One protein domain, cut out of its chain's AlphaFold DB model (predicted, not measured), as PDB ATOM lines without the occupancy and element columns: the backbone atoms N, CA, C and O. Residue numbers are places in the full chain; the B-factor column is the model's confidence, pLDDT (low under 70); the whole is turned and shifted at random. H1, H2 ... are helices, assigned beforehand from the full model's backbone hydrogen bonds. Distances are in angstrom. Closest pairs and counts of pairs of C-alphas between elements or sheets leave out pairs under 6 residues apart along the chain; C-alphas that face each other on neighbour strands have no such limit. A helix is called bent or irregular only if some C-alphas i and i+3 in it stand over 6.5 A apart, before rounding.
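What this domain is: This is residues 158 to 215 of the 215 residues of an uncharacterized protein of Scleroderma citrinum Foug A (UniProt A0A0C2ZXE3). A long straight helix, H1, and a shorter helix, H2, meet near their ends at one sharp corner and make an open V with one long and one short arm. The arms spread away from the corner with empty space between them, and H1 makes most of the length. The printed part has 58 residues with two named helices, H1 then H2 along the chain, and no named strand; the class is all helix. The whole is extended, with a radius of gyration of the C-alphas of 19.3 A, and flat, spanning 57 by 34 by 6 A.

Where its parts are: H1, the longest helix, holds residues 158 to 194 and measures 54.5 A from first to last C-alpha. It begins with C-alpha 158 at (113.780, 143.238, 91.933) and ends with C-alpha 194 at (158.778, 171.839, 103.417). H2 holds residues 196 to 211, 23.5 A from first to last C-alpha, and ends with C-alpha 211 at (143.895, 168.461, 126.524). Neither helix is bent.

How they stand to each other: H1 and H2 touch only at the corner by their link, with 4 pairs of C-alphas within 8 A. The closest C-alphas of the two are those of Thr 192 and Gln 199, 5.0 A apart. H1 touches H2 with residues 191 to 193 alone, and H2 touches H1 with residues 198 to 199 alone. Their lines stand at a steep tilt of 56 degrees, and they run opposite ways. Their centres are 27.2 A apart. In H1 and H2 every O i to N i+4 pair is within hydrogen-bond range.

The domain as a whole: The two C-alphas farthest apart are those of Asp 158 and Ser 197, at 57.9 A. Residues 158 to 187, which belong to H1, stand free, and so do residues 203 to 215, of which 203 to 211 belong to H2. The link from H1 to H2 is tight, with 1 residue between them. The printed part has no cut and ends at residue 215, the chain's last residue. The mean pLDDT of the printed part is 82.3; residues 158 to 159, residue 161 and residues 210 to 215 are under 70.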
ATOM      1  N   ASP A 158     113.755 141.785  91.733       67.00
ATOM      2  CA  ASP A 158     113.780 143.238  91.933       67.00
ATOM      3  C   ASP A 158     114.503 143.610  93.237       67.00
ATOM      4  O   ASP A 158     115.325 144.529  93.272       67.00
ATOM      5  N   THR A 159     114.281 142.830  94.302       61.59
ATOM      6  CA  THR A 159     114.976 143.025  95.585       61.59
ATOM      7  C   THR A 159     116.477 142.748  95.455       61.59
ATOM      8  O   THR A 159     117.288 143.492  96.003       61.59
ATOM      9  N   THR A 160     116.867 141.707  94.713       71.44
ATOM     10  CA  THR A 160     118.286 141.354  94.516       71.44
ATOM     11  C   THR A 160     119.013 142.441  93.721       71.44
ATOM     12  O   THR A 160     120.055 142.923  94.164       71.44
ATOM     13  N   GLY A 161     118.419 142.930  92.627       69.00
ATOM     14  CA  GLY A 161     118.999 144.022  91.836       69.00
ATOM     15  C   GLY A 161     119.113 145.345  92.607       69.00
ATOM     16  O   GLY A 161     120.084 146.091  92.435       69.00
ATOM     17  N   GLN A 162     118.167 145.632  93.508       75.12
ATOM     18  CA  GLN A 162     118.226 146.812  94.375       75.12
ATOM     19  C   GLN A 162     119.342 146.702  95.427       75.12
ATOM     20  O   GLN A 162     120.032 147.688  95.699       75.12
ATOM     21  N   VAL A 163     119.551 145.511  95.995       81.44
ATOM     22  CA  VAL A 163     120.655 145.248  96.933       81.44
ATOM     23  C   VAL A 163     122.007 145.377  96.228       81.44
ATOM     24  O   VAL A 163     122.892 146.067  96.737       81.44
ATOM     25  N   ASP A 164     122.157 144.810  95.033       82.31
ATOM     26  CA  ASP A 164     123.393 144.920  94.244       82.31
ATOM     27  C   ASP A 164     123.701 146.383  93.873       82.31
ATOM     28  O   ASP A 164     124.841 146.850  93.975       82.31
ATOM     29  N   SER A 165     122.667 147.162  93.549       84.38
ATOM     30  CA  SER A 165     122.807 148.599  93.292       84.38
ATOM     31  C   SER A 165     123.239 149.372  94.544       84.38
ATOM     32  O   SER A 165     124.143 150.209  94.481       84.38
ATOM     33  N   ALA A 166     122.643 149.077  95.702       84.75
ATOM     34  CA  ALA A 166     122.985 149.735  96.963       84.75
ATOM     35  C   ALA A 166     124.410 149.401  97.435       84.75
ATOM     36  O   ALA A 166     125.124 150.280  97.923       84.75
ATOM     37  N   THR A 167     124.850 148.149  97.270       90.81
ATOM     38  CA  THR A 167     126.221 147.742  97.625       90.81
ATOM     39  C   THR A 167     127.257 148.436  96.744       90.81
ATOM     40  O   THR A 167     128.241 148.961  97.267       90.81
ATOM     41  N   THR A 168     126.995 148.539  95.439       93.31
ATOM     42  CA  THR A 168     127.861 149.260  94.495       93.31
ATOM     43  C   THR A 168     127.954 150.751  94.835       93.31
ATOM     44  O   THR A 168     129.043 151.323  94.833       93.31
ATOM     45  N   GLN A 169     126.834 151.392  95.190       93.06
ATOM     46  CA  GLN A 169     126.840 152.795  95.622       93.06
ATOM     47  C   GLN A 169     127.655 153.002  96.902       93.06
ATOM     48  O   GLN A 169     128.434 153.952  96.993       93.06
ATOM     49  N   LEU A 170     127.509 152.109  97.883       95.44
ATOM     50  CA  LEU A 170     128.263 152.187  99.131       95.44
ATOM     51  C   LEU A 170     129.771 152.030  98.898       95.44
ATOM     52  O   LEU A 170     130.570 152.729  99.530       95.44
ATOM     53  N   ASP A 171     130.160 151.142  97.984       95.75
ATOM     54  CA  ASP A 171     131.560 150.933  97.621       95.75
ATOM     55  C   ASP A 171     132.148 152.149  96.890       95.75
ATOM     56  O   ASP A 171     133.238 152.619  97.231       95.75
ATOM     57  N   ALA A 172     131.386 152.745  95.969       95.12
ATOM     58  CA  ALA A 172     131.774 153.977  95.285       95.12
ATOM     59  C   ALA A 172     131.994 155.135  96.276       95.12
ATOM     60  O   ALA A 172     133.027 155.806  96.228       95.12
ATOM     61  N   ILE A 173     131.071 155.327  97.226       95.06
ATOM     62  CA  ILE A 173     131.194 156.347  98.281       95.06
ATOM     63  C   ILE A 173     132.424 156.075  99.155       95.06
ATOM     64  O   ILE A 173     133.214 156.983  99.427       95.06
ATOM     65  N   THR A 174     132.616 154.825  99.577       94.62
ATOM     66  CA  THR A 174     133.748 154.430 100.428       94.62
ATOM     67  C   THR A 174     135.081 154.670  99.722       94.62
ATOM     68  O   THR A 174     136.029 155.183 100.326       94.62
ATOM     69  N   THR A 175     135.150 154.338  98.435       96.25
ATOM     70  CA  THR A 175     136.332 154.544  97.599       96.25
ATOM     71  C   THR A 175     136.636 156.029  97.431       96.25
ATOM     72  O   THR A 175     137.763 156.450  97.707       96.25
ATOM     73  N   ALA A 176     135.636 156.840  97.081       95.06
ATOM     74  CA  ALA A 176     135.792 158.286  96.932       95.06
ATOM     75  C   ALA A 176     136.253 158.956  98.239       95.06
ATOM     76  O   ALA A 176     137.164 159.790  98.236       95.06
ATOM     77  N   TYR A 177     135.686 158.544  99.377       96.00
ATOM     78  CA  TYR A 177     136.089 159.045 100.690       96.00
ATOM     79  C   TYR A 177     137.556 158.715 101.002       96.00
ATOM     80  O   TYR A 177     138.330 159.594 101.390       96.00
ATOM     81  N   ARG A 178     137.972 157.459 100.785       96.12
ATOM     82  CA  ARG A 178     139.359 157.024 101.022       96.12
ATOM     83  C   ARG A 178     140.354 157.754 100.128       96.12
ATOM     84  O   ARG A 178     141.410 158.162 100.613       96.12
ATOM     85  N   GLN A 179     140.020 157.938  98.855       97.00
ATOM     86  CA  GLN A 179     140.851 158.696  97.920       97.00
ATOM     87  C   GLN A 179     141.010 160.148  98.375       97.00
ATOM     88  O   GLN A 179     142.135 160.629  98.495       97.00
ATOM     89  N   THR A 180     139.906 160.811  98.720       94.38
ATOM     90  CA  THR A 180     139.920 162.198  99.209       94.38
ATOM     91  C   THR A 180     140.802 162.343 100.451       94.38
ATOM     92  O   THR A 180     141.654 163.232 100.513       94.38
ATOM     93  N   LEU A 181     140.675 161.424 101.414       95.56
ATOM     94  CA  LEU A 181     141.485 161.433 102.632       95.56
ATOM     95  C   LEU A 181     142.977 161.202 102.342       95.56
ATOM     96  O   LEU A 181     143.836 161.849 102.947       95.56
ATOM     97  N   SER A 182     143.296 160.312 101.399       93.88
ATOM     98  CA  SER A 182     144.674 160.058 100.961       93.88
ATOM     99  C   SER A 182     145.302 161.295 100.314       93.88
ATOM    100  O   SER A 182     146.442 161.653 100.629       93.88
ATOM    101  N   THR A 183     144.558 161.980  99.445       95.31
ATOM    102  CA  THR A 183     145.002 163.226  98.806       95.31
ATOM    103  C   THR A 183     145.247 164.309  99.849       95.31
ATOM    104  O   THR A 183     146.323 164.907  99.866       95.31
ATOM    105  N   PHE A 184     144.305 164.507 100.775       95.06
ATOM    106  CA  PHE A 184     144.456 165.471 101.863       95.06
ATOM    107  C   PHE A 184     145.711 165.196 102.705       95.06
ATOM    108  O   PHE A 184     146.524 166.093 102.918       95.06
ATOM    109  N   SER A 185     145.915 163.940 103.116       91.69
ATOM    110  CA  SER A 185     147.104 163.525 103.871       91.69
ATOM    111  C   SER A 185     148.398 163.829 103.113       91.69
ATOM    112  O   SER A 185     149.342 164.379 103.678       91.69
ATOM    113  N   THR A 186     148.431 163.543 101.809       94.00
ATOM    114  CA  THR A 186     149.597 163.818 100.958       94.00
ATOM    115  C   THR A 186     149.913 165.313 100.906       94.00
ATOM    116  O   THR A 186     151.068 165.698 101.090       94.00
ATOM    117  N   VAL A 187     148.898 166.162 100.723       92.38
ATOM    118  CA  VAL A 187     149.063 167.625 100.687       92.38
ATOM    119  C   VAL A 187     149.569 168.155 102.030       92.38
ATOM    120  O   VAL A 187     150.555 168.894 102.064       92.38
ATOM    121  N   VAL A 188     148.961 167.741 103.145       87.88
ATOM    122  CA  VAL A 188     149.385 168.162 104.492       87.88
ATOM    123  C   VAL A 188     150.822 167.726 104.781       87.88
ATOM    124  O   VAL A 188     151.619 168.516 105.296       87.88
ATOM    125  N   ASN A 189     151.190 166.499 104.411       84.06
ATOM    126  CA  ASN A 189     152.553 165.994 104.577       84.06
ATOM    127  C   ASN A 189     153.559 166.758 103.702       84.06
ATOM    128  O   ASN A 189     154.661 167.049 104.158       84.06
ATOM    129  N   GLY A 190     153.178 167.140 102.480       88.25
ATOM    130  CA  GLY A 190     154.003 167.988 101.619       88.25
ATOM    131  C   GLY A 190     154.269 169.361 102.242       88.25
ATOM    132  O   GLY A 190     155.420 169.774 102.363       88.25
ATOM    133  N   ILE A 191     153.220 170.040 102.713       82.75
ATOM    134  CA  ILE A 191     153.335 171.374 103.329       82.75
ATOM    135  C   ILE A 191     154.181 171.319 104.608       82.75
ATOM    136  O   ILE A 191     155.085 172.134 104.805       82.75
ATOM    137  N   THR A 192     153.919 170.342 105.478       78.31
ATOM    138  CA  THR A 192     154.670 170.183 106.735       78.31
ATOM    139  C   THR A 192     156.112 169.740 106.519       78.31
ATOM    140  O   THR A 192     156.977 170.135 107.297       78.31
ATOM    141  N   GLY A 193     156.391 168.966 105.466       74.06
ATOM    142  CA  GLY A 193     157.741 168.534 105.111       74.06
ATOM    143  C   GLY A 193     158.628 169.662 104.578       74.06
ATOM    144  O   GLY A 193     159.845 169.599 104.737       74.06
ATOM    145  N   ILE A 194     158.037 170.701 103.981       79.12
ATOM    146  CA  ILE A 194     158.778 171.839 103.417       79.12
ATOM    147  C   ILE A 194     158.983 172.949 104.460       79.12
ATOM    148  O   ILE A 194     159.979 173.667 104.398       79.12
ATOM    149  N   HIS A 195     158.078 173.091 105.438       75.38
ATOM    150  CA  HIS A 195     158.093 174.223 106.365       75.38
ATOM    151  C   HIS A 195     158.203 173.788 107.844       75.38
ATOM    152  O   HIS A 195     157.192 173.435 108.461       75.38
ATOM    153  N   PRO A 196     159.395 173.886 108.470       75.56
ATOM    154  CA  PRO A 196     159.619 173.499 109.869       75.56
ATOM    155  C   PRO A 196     158.643 174.157 110.858       75.56
ATOM    156  O   PRO A 196     158.188 173.523 111.811       75.56
ATOM    157  N   SER A 197     158.247 175.412 110.612       76.75
ATOM    158  CA  SER A 197     157.272 176.102 111.470       76.75
ATOM    159  C   SER A 197     155.847 175.561 111.322       76.75
ATOM    160  O   SER A 197     155.093 175.590 112.292       76.75
ATOM    161  N   ALA A 198     155.472 175.014 110.157       72.00
ATOM    162  CA  ALA A 198     154.161 174.382 109.979       72.00
ATOM    163  C   ALA A 198     154.083 173.061 110.760       72.00
ATOM    164  O   ALA A 198     153.068 172.773 111.396       72.00
ATOM    165  N   GLN A 199     155.183 172.302 110.798       77.75
ATOM    166  CA  GLN A 199     155.293 171.083 111.601       77.75
ATOM    167  C   GLN A 199     155.149 171.364 113.109       77.75
ATOM    168  O   GLN A 199     154.470 170.618 113.823       77.75
ATOM    169  N   MET A 200     155.750 172.453 113.601       83.12
ATOM    170  CA  MET A 200     155.610 172.871 115.002       83.12
ATOM    171  C   MET A 200     154.180 173.312 115.336       83.12
ATOM    172  O   MET A 200     153.638 172.872 116.351       83.12
ATOM    173  N   ALA A 201     153.547 174.117 114.477       80.50
ATOM    174  CA  ALA A 201     152.170 174.570 114.676       80.50
ATOM    175  C   ALA A 201     151.170 173.399 114.703       80.50
ATOM    176  O   ALA A 201     150.347 173.314 115.617       80.50
ATOM    177  N   LEU A 202     151.292 172.439 113.777       78.44
ATOM    178  CA  LEU A 202     150.462 171.226 113.775       78.44
ATOM    179  C   LEU A 202     150.686 170.360 115.020       78.44
ATOM    180  O   LEU A 202     149.737 169.828 115.596       78.44
ATOM    181  N   SER A 203     151.934 170.246 115.476       80.62
ATOM    182  CA  SER A 203     152.255 169.520 116.708       80.62
ATOM    183  C   SER A 203     151.646 170.188 117.945       80.62
ATOM    184  O   SER A 203     151.182 169.493 118.848       80.62
ATOM    185  N   ALA A 204     151.623 171.522 117.991       81.88
ATOM    186  CA  ALA A 204     150.998 172.282 119.071       81.88
ATOM    187  C   ALA A 204     149.466 172.130 119.067       81.88
ATOM    188  O   ALA A 204     148.895 171.829 120.113       81.88
ATOM    189  N   LEU A 205     148.825 172.235 117.896       82.06
ATOM    190  CA  LEU A 205     147.379 172.028 117.725       82.06
ATOM    191  C   LEU A 205     146.931 170.621 118.152       82.06
ATOM    192  O   LEU A 205     145.937 170.460 118.860       82.06
ATOM    193  N   ASN A 206     147.690 169.587 117.787       80.12
ATOM    194  CA  ASN A 206     147.377 168.219 118.207       80.12
ATOM    195  C   ASN A 206     147.522 168.024 119.726       80.12
ATOM    196  O   ASN A 206     146.789 167.235 120.324       80.12
ATOM    197  N   ARG A 207     148.444 168.746 120.377       79.31
ATOM    198  CA  ARG A 207     148.588 168.710 121.841       79.31
ATOM    199  C   ARG A 207     147.423 169.401 122.542       79.31
ATOM    200  O   ARG A 207     146.931 168.860 123.526       79.31
ATOM    201  N   THR A 208     146.959 170.543 122.043       73.38
ATOM    202  CA  THR A 208     145.823 171.259 122.645       73.38
ATOM    203  C   THR A 208     144.496 170.530 122.441       73.38
ATOM    204  O   THR A 208     143.703 170.465 123.376       73.38
ATOM    205  N   SER A 209     144.283 169.889 121.286       75.56
ATOM    206  CA  SER A 209     143.102 169.040 121.044       75.56
ATOM    207  C   SER A 209     142.973 167.901 122.065       75.56
ATOM    208  O   SER A 209     141.875 167.617 122.547       75.56
ATOM    209  N   LYS A 210     144.096 167.280 122.439       68.19
ATOM    210  CA  LYS A 210     144.104 166.193 123.422       68.19
ATOM    211  C   LYS A 210     143.771 166.675 124.837       68.19
ATOM    212  O   LYS A 210     143.108 165.967 125.577       68.19
ATOM    213  N   VAL A 211     144.189 167.886 125.200       67.56
ATOM    214  CA  VAL A 211     143.895 168.461 126.524       67.56
ATOM    215  C   VAL A 211     142.425 168.881 126.637       67.56
ATOM    216  O   VAL A 211     141.828 168.717 127.692       67.56
ATOM    217  N   ALA A 212     141.807 169.337 125.543       61.75
ATOM    218  CA  ALA A 212     140.401 169.759 125.523       61.75
ATOM    219  C   ALA A 212     139.379 168.606 125.622       61.75
ATOM    220  O   ALA A 212     138.183 168.858 125.710       61.75
ATOM    221  N   THR A 213     139.824 167.347 125.569       59.47
ATOM    222  CA  THR A 213     138.951 166.159 125.669       59.47
ATOM    223  C   THR A 213     139.078 165.417 127.003       59.47
ATOM    224  O   THR A 213     138.318 164.482 127.244       59.47
ATOM    225  N   GLU A 214     140.000 165.839 127.878       56.16
ATOM    226  CA  GLU A 214     140.229 165.264 129.217       56.16
ATOM    227  C   GLU A 214     139.747 166.179 130.370       56.16
ATOM    228  O   GLU A 214     139.952 165.848 131.537       56.16
ATOM    229  N   SER A 215     139.101 167.307 130.057       50.88
ATOM    230  CA  SER A 215     138.483 168.254 131.005       50.88
ATOM    231  C   SER A 215     136.967 168.115 131.043       50.88
ATOM    232  O   SER A 215     136.405 168.087 132.158       50.88
TER     233      SER A 215